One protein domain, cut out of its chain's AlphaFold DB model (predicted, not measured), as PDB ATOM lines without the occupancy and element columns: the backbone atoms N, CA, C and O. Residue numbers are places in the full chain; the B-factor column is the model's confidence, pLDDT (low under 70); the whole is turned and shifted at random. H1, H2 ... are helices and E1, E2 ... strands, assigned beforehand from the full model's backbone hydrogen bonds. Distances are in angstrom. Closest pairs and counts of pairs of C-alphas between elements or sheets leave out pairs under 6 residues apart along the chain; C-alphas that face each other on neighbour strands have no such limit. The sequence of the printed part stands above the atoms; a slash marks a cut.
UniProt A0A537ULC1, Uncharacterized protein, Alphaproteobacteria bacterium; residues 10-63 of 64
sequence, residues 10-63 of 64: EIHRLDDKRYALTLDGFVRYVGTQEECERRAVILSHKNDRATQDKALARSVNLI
ATOM      1  N   GLU A  10     176.484 174.738 221.049       93.31
ATOM      2  CA  GLU A  10     176.221 174.710 219.611       93.31
ATOM      3  C   GLU A  10     175.224 175.808 219.229       93.31
ATOM      4  O   GLU A  10     174.355 176.199 220.012       93.31
ATOM      5  N   ILE A  11     175.360 176.341 218.015       94.88
ATOM      6  CA  ILE A  11     174.406 177.292 217.440       94.88
ATOM      7  C   ILE A  11     173.782 176.637 216.214       94.88
ATOM      8  O   ILE A  11     174.478 176.276 215.269       94.88
ATOM      9  N   HIS A  12     172.460 176.515 216.216       96.00
ATOM     10  CA  HIS A  12     171.696 175.920 215.127       96.00
ATOM     11  C   HIS A  12     170.842 176.977 214.442       96.00
ATOM     12  O   HIS A  12     170.162 177.762 215.101       96.00
ATOM     13  N   ARG A  13     170.817 176.973 213.109       96.44
ATOM     14  CA  ARG A  13     169.844 177.758 212.346       96.44
ATOM     15  C   ARG A  13     168.477 177.079 212.427       96.44
ATOM     16  O   ARG A  13     168.370 175.892 212.135       96.44
ATOM     17  N   LEU A  14     167.446 177.829 212.816       94.56
ATOM     18  CA  LEU A  14     166.062 177.343 212.864       94.56
ATOM     19  C   LEU A  14     165.311 177.673 211.572       94.56
ATOM     20  O   LEU A  14     164.592 176.836 211.037       94.56
ATOM     21  N   ASP A  15     165.482 178.901 211.086       94.56
ATOM     22  CA  ASP A  15     164.911 179.412 209.839       94.56
ATOM     23  C   ASP A  15     165.786 180.552 209.286       94.56
ATOM     24  O   ASP A  15     166.932 180.722 209.702       94.56
ATOM     25  N   ASP A  16     165.286 181.320 208.318       91.25
ATOM     26  CA  ASP A  16     166.055 182.375 207.645       91.25
ATOM     27  C   ASP A  16     166.421 183.568 208.538       91.25
ATOM     28  O   ASP A  16     167.281 184.363 208.165       91.25
ATOM     29  N   LYS A  17     165.787 183.725 209.708       93.25
ATOM     30  CA  LYS A  17     166.013 184.874 210.603       93.25
ATOM     31  C   LYS A  17     166.370 184.485 212.031       93.25
ATOM     32  O   LYS A  17     166.783 185.355 212.800       93.25
ATOM     33  N   ARG A  18     166.189 183.220 212.412       96.31
ATOM     34  CA  ARG A  18     166.340 182.761 213.795       96.31
ATOM     35  C   ARG A  18     167.360 181.644 213.931       96.31
ATOM     36  O   ARG A  18     167.387 180.687 213.158       96.31
ATOM     37  N   TYR A  19     168.128 181.751 215.001       97.94
ATOM     38  CA  TYR A  19     169.122 180.795 215.450       97.94
ATOM     39  C   TYR A  19     168.833 180.403 216.901       97.94
ATOM     40  O   TYR A  19     168.298 181.200 217.673       97.94
ATOM     41  N   ALA A  20     169.174 179.174 217.269       96.75
ATOM     42  CA  ALA A  20     169.093 178.645 218.622       96.75
ATOM     43  C   ALA A  20     170.495 178.369 219.156       96.75
ATOM     44  O   ALA A  20     171.284 177.697 218.502       96.75
ATOM     45  N   LEU A  21     170.776 178.847 220.364       94.50
ATOM     46  CA  LEU A  21     171.950 178.468 221.139       94.50
ATOM     47  C   LEU A  21     171.574 177.311 222.064       94.50
ATOM     48  O   LEU A  21     170.698 177.466 222.925       94.50
ATOM     49  N   THR A  22     172.245 176.179 221.907       93.12
ATOM     50  CA  THR A  22     172.081 174.988 222.737       93.12
ATOM     51  C   THR A  22     173.297 174.787 223.630       93.12
ATOM     52  O   THR A  22     174.420 175.157 223.290       93.12
ATOM     53  N   LEU A  23     173.055 174.228 224.811       87.12
ATOM     54  CA  LEU A  23     174.086 173.742 225.713       87.12
ATOM     55  C   LEU A  23     173.743 172.307 226.093       87.12
ATOM     56  O   LEU A  23     172.689 172.082 226.689       87.12
ATOM     57  N   ASP A  24     174.614 171.365 225.736       86.75
ATOM     58  CA  ASP A  24     174.400 169.924 225.922       86.75
ATOM     59  C   ASP A  24     173.042 169.463 225.363       86.75
ATOM     60  O   ASP A  24     172.290 168.729 226.003       86.75
ATOM     61  N   GLY A  25     172.684 169.972 224.179       86.38
ATOM     62  CA  GLY A  25     171.413 169.676 223.512       86.38
ATOM     63  C   GLY A  25     170.190 170.440 224.047       86.38
ATOM     64  O   GLY A  25     169.122 170.365 223.443       86.38
ATOM     65  N   PHE A  26     170.313 171.223 225.124       86.69
ATOM     66  CA  PHE A  26     169.212 172.037 225.653       86.69
ATOM     67  C   PHE A  26     169.246 173.462 225.111       86.69
ATOM     68  O   PHE A  26     170.247 174.163 225.252       86.69
ATOM     69  N   VAL A  27     168.125 173.938 224.567       91.75
ATOM     70  CA  VAL A  27     167.998 175.327 224.102       91.75
ATOM     71  C   VAL A  27     168.111 176.288 225.288       91.75
ATOM     72  O   VAL A  27     167.306 176.258 226.218       91.75
ATOM     73  N   ARG A  28     169.113 177.168 225.246       89.31
ATOM     74  CA  ARG A  28     169.338 178.235 226.234       89.31
ATOM     75  C   ARG A  28     168.845 179.589 225.749       89.31
ATOM     76  O   ARG A  28     168.498 180.437 226.570       89.31
ATOM     77  N   TYR A  29     168.844 179.809 224.436       93.38
ATOM     78  CA  TYR A  29     168.446 181.077 223.839       93.38
ATOM     79  C   TYR A  29     168.040 180.906 222.370       93.38
ATOM     80  O   TYR A  29     168.579 180.041 221.685       93.38
ATOM     81  N   VAL A  30     167.124 181.749 221.887       95.94
ATOM     82  CA  VAL A  30     166.734 181.847 220.471       95.94
ATOM     83  C   VAL A  30     166.721 183.320 220.065       95.94
ATOM     84  O   VAL A  30     166.106 184.134 220.755       95.94
ATOM     85  N   GLY A  31     167.379 183.664 218.958       95.44
ATOM     86  CA  GLY A  31     167.496 185.046 218.482       95.44
ATOM     87  C   GLY A  31     168.191 185.155 217.126       95.44
ATOM     88  O   GLY A  31     168.122 184.226 216.323       95.44
ATOM     89  N   THR A  32     168.837 186.293 216.853       96.62
ATOM     90  CA  THR A  32     169.690 186.434 215.661       96.62
ATOM     91  C   THR A  32     171.001 185.674 215.850       96.62
ATOM     92  O   THR A  32     171.376 185.336 216.977       96.62
ATOM     93  N   GLN A  33     171.711 185.424 214.750       95.38
ATOM     94  CA  GLN A  33     173.006 184.750 214.792       95.38
ATOM     95  C   GLN A  33     173.997 185.495 215.695       95.38
ATOM     96  O   GLN A  33     174.584 184.887 216.589       95.38
ATOM     97  N   GLU A  34     174.117 186.815 215.530       94.69
ATOM     98  CA  GLU A  34     175.075 187.626 216.288       94.69
ATOM     99  C   GLU A  34     174.779 187.589 217.793       94.69
ATOM    100  O   GLU A  34     175.684 187.565 218.626       94.69
ATOM    101  N   GLU A  35     173.499 187.558 218.173       94.44
ATOM    102  CA  GLU A  35     173.102 187.493 219.578       94.44
ATOM    103  C   GLU A  35     173.373 186.111 220.188       94.44
ATOM    104  O   GLU A  35     173.821 186.019 221.336       94.44
ATOM    105  N   CYS A  36     173.170 185.036 219.420       94.25
ATOM    106  CA  CYS A  36     173.568 183.685 219.815       94.25
ATOM    107  C   CYS A  36     175.089 183.576 220.005       94.25
ATOM    108  O   CYS A  36     175.523 183.030 221.018       94.25
ATOM    109  N   GLU A  37     175.892 184.142 219.103       92.44
ATOM    110  CA  GLU A  37     177.360 184.154 219.197       92.44
ATOM    111  C   GLU A  37     177.847 184.937 220.424       92.44
ATOM    112  O   GLU A  37     178.635 184.420 221.222       92.44
ATOM    113  N   ARG A  38     177.312 186.147 220.659       91.06
ATOM    114  CA  ARG A  38     177.625 186.937 221.865       91.06
ATOM    115  C   ARG A  38     177.332 186.161 223.147       91.06
ATOM    116  O   ARG A  38     178.127 186.174 224.089       91.06
ATOM    117  N   ARG A  39     176.196 185.463 223.195       88.75
ATOM    118  CA  ARG A  39     175.787 184.669 224.362       88.75
ATOM    119  C   ARG A  39     176.592 183.385 224.515       88.75
ATOM    120  O   ARG A  39     176.849 182.994 225.654       88.75
ATOM    121  N   ALA A  40     177.029 182.767 223.419       87.88
ATOM    122  CA  ALA A  40     177.898 181.595 223.447       87.88
ATOM    123  C   ALA A  40     179.227 181.905 224.147       87.88
ATOM    124  O   ALA A  40     179.656 181.123 224.990       87.88
ATOM    125  N   VAL A  41     179.826 183.077 223.900       85.38
ATOM    126  CA  VAL A  41     181.047 183.518 224.603       85.38
ATOM    127  C   VAL A  41     180.804 183.629 226.111       85.38
ATOM    128  O   VAL A  41     181.559 183.078 226.910       85.38
ATOM    129  N   ILE A  42     179.710 184.276 226.527       80.00
ATOM    130  CA  ILE A  42     179.372 184.433 227.953       80.00
ATOM    131  C   ILE A  42     179.164 183.069 228.622       80.00
ATOM    132  O   ILE A  42     179.623 182.848 229.745       80.00
ATOM    133  N   LEU A  43     178.454 182.161 227.949       76.38
ATOM    134  CA  LEU A  43     178.162 180.832 228.471       76.38
ATOM    135  C   LEU A  43     179.412 179.953 228.513       76.38
ATOM    136  O   LEU A  43     179.613 179.288 229.522       76.38
ATOM    137  N   SER A  44     180.284 180.023 227.508       71.50
ATOM    138  CA  SER A  44     181.552 179.284 227.462       71.50
ATOM    139  C   SER A  44     182.453 179.630 228.654       71.50
ATOM    140  O   SER A  44     182.976 178.744 229.323       71.50
ATOM    141  N   HIS A  45     182.530 180.914 229.024       63.56
ATOM    142  CA  HIS A  45     183.295 181.365 230.194       63.56
ATOM    143  C   HIS A  45     182.655 180.998 231.539       63.56
ATOM    144  O   HIS A  45     183.354 180.844 232.541       63.56
ATOM    145  N   LYS A  46     181.322 180.898 231.600       60.41
ATOM    146  CA  LYS A  46     180.600 180.595 232.843       60.41
ATOM    147  C   LYS A  46     180.433 179.104 233.098       60.41
ATOM    148  O   LYS A  46     180.005 178.762 234.197       60.41
ATOM    149  N   ASN A  47     180.743 178.236 232.140       59.28
ATOM    150  CA  ASN A  47     180.456 176.810 232.247       59.28
ATOM    151  C   ASN A  47     181.550 175.977 232.924       59.28
ATOM    152  O   ASN A  47     181.566 174.755 232.799       59.28
ATOM    153  N   ASP A  48     182.436 176.610 233.697       66.50
ATOM    154  CA  ASP A  48     183.194 175.879 234.707       66.50
ATOM    155  C   ASP A  48     182.217 175.456 235.814       66.50
ATOM    156  O   ASP A  48     181.979 176.162 236.800       66.50
ATOM    157  N   ARG A  49     181.563 174.309 235.596       65.38
ATOM    158  CA  ARG A  49     180.567 173.729 236.506       65.38
ATOM    159  C   ARG A  49     181.132 173.593 237.919       65.38
ATOM    160  O   ARG A  49     180.405 173.821 238.877       65.38
ATOM    161  N   ALA A  50     182.434 173.330 238.044       64.81
ATOM    162  CA  ALA A  50     183.140 173.296 239.320       64.81
ATOM    163  C   ALA A  50     183.109 174.656 240.045       64.81
ATOM    164  O   ALA A  50     182.830 174.713 241.243       64.81
ATOM    165  N   THR A  51     183.336 175.763 239.337       65.19
ATOM    166  CA  THR A  51     183.229 177.122 239.880       65.19
ATOM    167  C   THR A  51     181.788 177.476 240.232       65.19
ATOM    168  O   THR A  51     181.556 178.065 241.289       65.19
ATOM    169  N   GLN A  52     180.808 177.078 239.413       65.94
ATOM    170  CA  GLN A  52     179.391 177.280 239.732       65.94
ATOM    171  C   GLN A  52     178.949 176.481 240.961       65.94
ATOM    172  O   GLN A  52     178.322 177.046 241.852       65.94
ATOM    173  N   ASP A  53     179.305 175.199 241.051       69.88
ATOM    174  CA  ASP A  53     178.960 174.344 242.189       69.88
ATOM    175  C   ASP A  53     179.655 174.824 243.465       69.88
ATOM    176  O   ASP A  53     179.051 174.840 244.536       69.88
ATOM    177  N   LYS A  54     180.894 175.321 243.361       69.25
ATOM    178  CA  LYS A  54     181.594 175.960 244.481       69.25
ATOM    179  C   LYS A  54     180.913 177.257 244.920       69.25
ATOM    180  O   LYS A  54     180.820 177.510 246.121       69.25
ATOM    181  N   ALA A  55     180.443 178.079 243.982       69.31
ATOM    182  CA  ALA A  55     179.683 179.287 244.295       69.31
ATOM    183  C   ALA A  55     178.332 178.943 244.942       69.31
ATOM    184  O   ALA A  55     178.000 179.507 245.981       69.31
ATOM    185  N   LEU A  56     177.613 177.957 244.402       70.69
ATOM    186  CA  LEU A  56     176.346 177.471 244.941       70.69
ATOM    187  C   LEU A  56     176.515 176.898 246.354       70.69
ATOM    188  O   LEU A  56     175.782 177.284 247.259       70.69
ATOM    189  N   ALA A  57     177.516 176.044 246.580       72.44
ATOM    190  CA  ALA A  57     177.815 175.487 247.897       72.44
ATOM    191  C   ALA A  57     178.187 176.572 248.920       72.44
ATOM    192  O   ALA A  57     177.822 176.470 250.091       72.44
ATOM    193  N   ARG A  58     178.896 177.629 248.495       68.75
ATOM    194  CA  ARG A  58     179.170 178.796 249.346       68.75
ATOM    195  C   ARG A  58     177.893 179.554 249.686       68.75
ATOM    196  O   ARG A  58     177.690 179.855 250.852       68.75
ATOM    197  N   SER A  59     177.034 179.821 248.706       64.44
ATOM    198  CA  SER A  59     175.760 180.510 248.926       64.44
ATOM    199  C   SER A  59     174.819 179.719 249.836       64.44
ATOM    200  O   SER A  59     174.215 180.308 250.722       64.44
ATOM    201  N   VAL A  60     174.735 178.395 249.681       73.88
ATOM    202  CA  VAL A  60     173.913 177.531 250.546       73.88
ATOM    203  C   VAL A  60     174.466 177.475 251.975       73.88
ATOM    204  O   VAL A  60     173.692 177.543 252.923       73.88
ATOM    205  N   ASN A  61     175.792 177.417 252.155       63.88
ATOM    206  CA  ASN A  61     176.404 177.456 253.492       63.88
ATOM    207  C   ASN A  61     176.311 178.831 254.176       63.88
ATOM    208  O   ASN A  61     176.387 178.896 255.396       63.88
ATOM    209  N   LEU A  62     176.148 179.917 253.415       57.31
ATOM    210  CA  LEU A  62     175.955 181.271 253.951       57.31
ATOM    211  C   LEU A  62     174.529 181.531 254.459       57.31
ATOM    212  O   LEU A  62     174.310 182.533 255.128       57.31
ATOM    213  N   ILE A  63     173.570 180.660 254.127       56.47
ATOM    214  CA  ILE A  63     172.149 180.785 254.502       56.47
ATOM    215  C   ILE A  63     171.803 179.874 255.704       56.47
ATOM    216  O   ILE A  63     170.637 179.754 256.075       56.47
TER     217      ILE A  63
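AT A GLANCE: This is residues 10 to 63 of the 64 residues of an uncharacterized protein of Alphaproteobacteria bacterium (UniProt A0A537ULC1). A small sheet of three antiparallel strands, E1, E2 and E3, has the helix H1 laid lengthwise over one face and its other face bare, and a second helix, H2, sticks out past the end of H1 as an arm. Residues 48 to 63, of which 49 to 61 belong to H2, stand free, and this arm makes much of the length. The printed part has 54 residues, with three named strands followed by two named helices, in the order E1, E2, E3, H1, H2; the sheet's order is E1, E2, E3, and the class is mixed, helices and strands. The whole is loose, with a radius of gyration of the C-alphas of 14.5 A, and spans 47 by 17 by 17 A.

HOW THE PARTS SIT: E1, residues 10 to 13, and E2, residues 19 to 23, form a hairpin, antiparallel at 157 degrees, with N 12 and O 20 within hydrogen-bond range at 2.8 A. E2 and E3, residues 26 to 31, form the next hairpin, antiparallel at 153 degrees, with N 21 and O 29 at 2.8 A and N 31 and O 19 at 2.9 A. The three strands are a meander, each the antiparallel neighbour of the one before; E1 and E3 are edge strands. H1, residues 33 to 46, is on the sheet at a height over the sheet of 8.8 A, in two layers, a helix on one face of a sheet. It lies over E2 and, only just, over E3, on which 3 of its C-alphas fall. On the local plane it runs along the strands, at 8 degrees to E2; their closest C-alphas, those of Tyr 19 and Gln 33, are 5.6 A apart. H2, residues 49 to 61, is not on the sheet and is apart from E1, E2 and E3. H1 and H2 are close but not clearly touching, the closest C-alphas being those of Lys 46 and Gln 52, 7.7 A apart. They run the same way at a steep tilt of 63 degrees. In H1 and H2 every O i to N i+4 pair is within hydrogen-bond range.

IN THESE COORDINATES: E1, residues 10 to 13, begins at C-alpha 10, (176.221, 174.710, 219.611), and is 10.1 A long from first to last C-alpha. E2, residues 19 to 23, is 13.4 A long, and E3, residues 26 to 31, 15.0 A. H1 runs 20.0 A from C-alpha 33, (173.006, 184.750, 214.792), to C-alpha 46. H2 runs 17.9 A and ends at C-alpha 61, (176.404, 177.456, 253.492).

THE WHOLE: The C-alphas farthest apart, those of Asp 16 and Leu 62, are 47.4 A apart. Without the residues that stand free, the body has 38 residues and spans 29 by 19 by 10 A. The printed part has no cut, and the four links are tight. The mean pLDDT of the printed part is 82.3; residues 45 to 55, 58 to 59 and 61 to 63 are under 70.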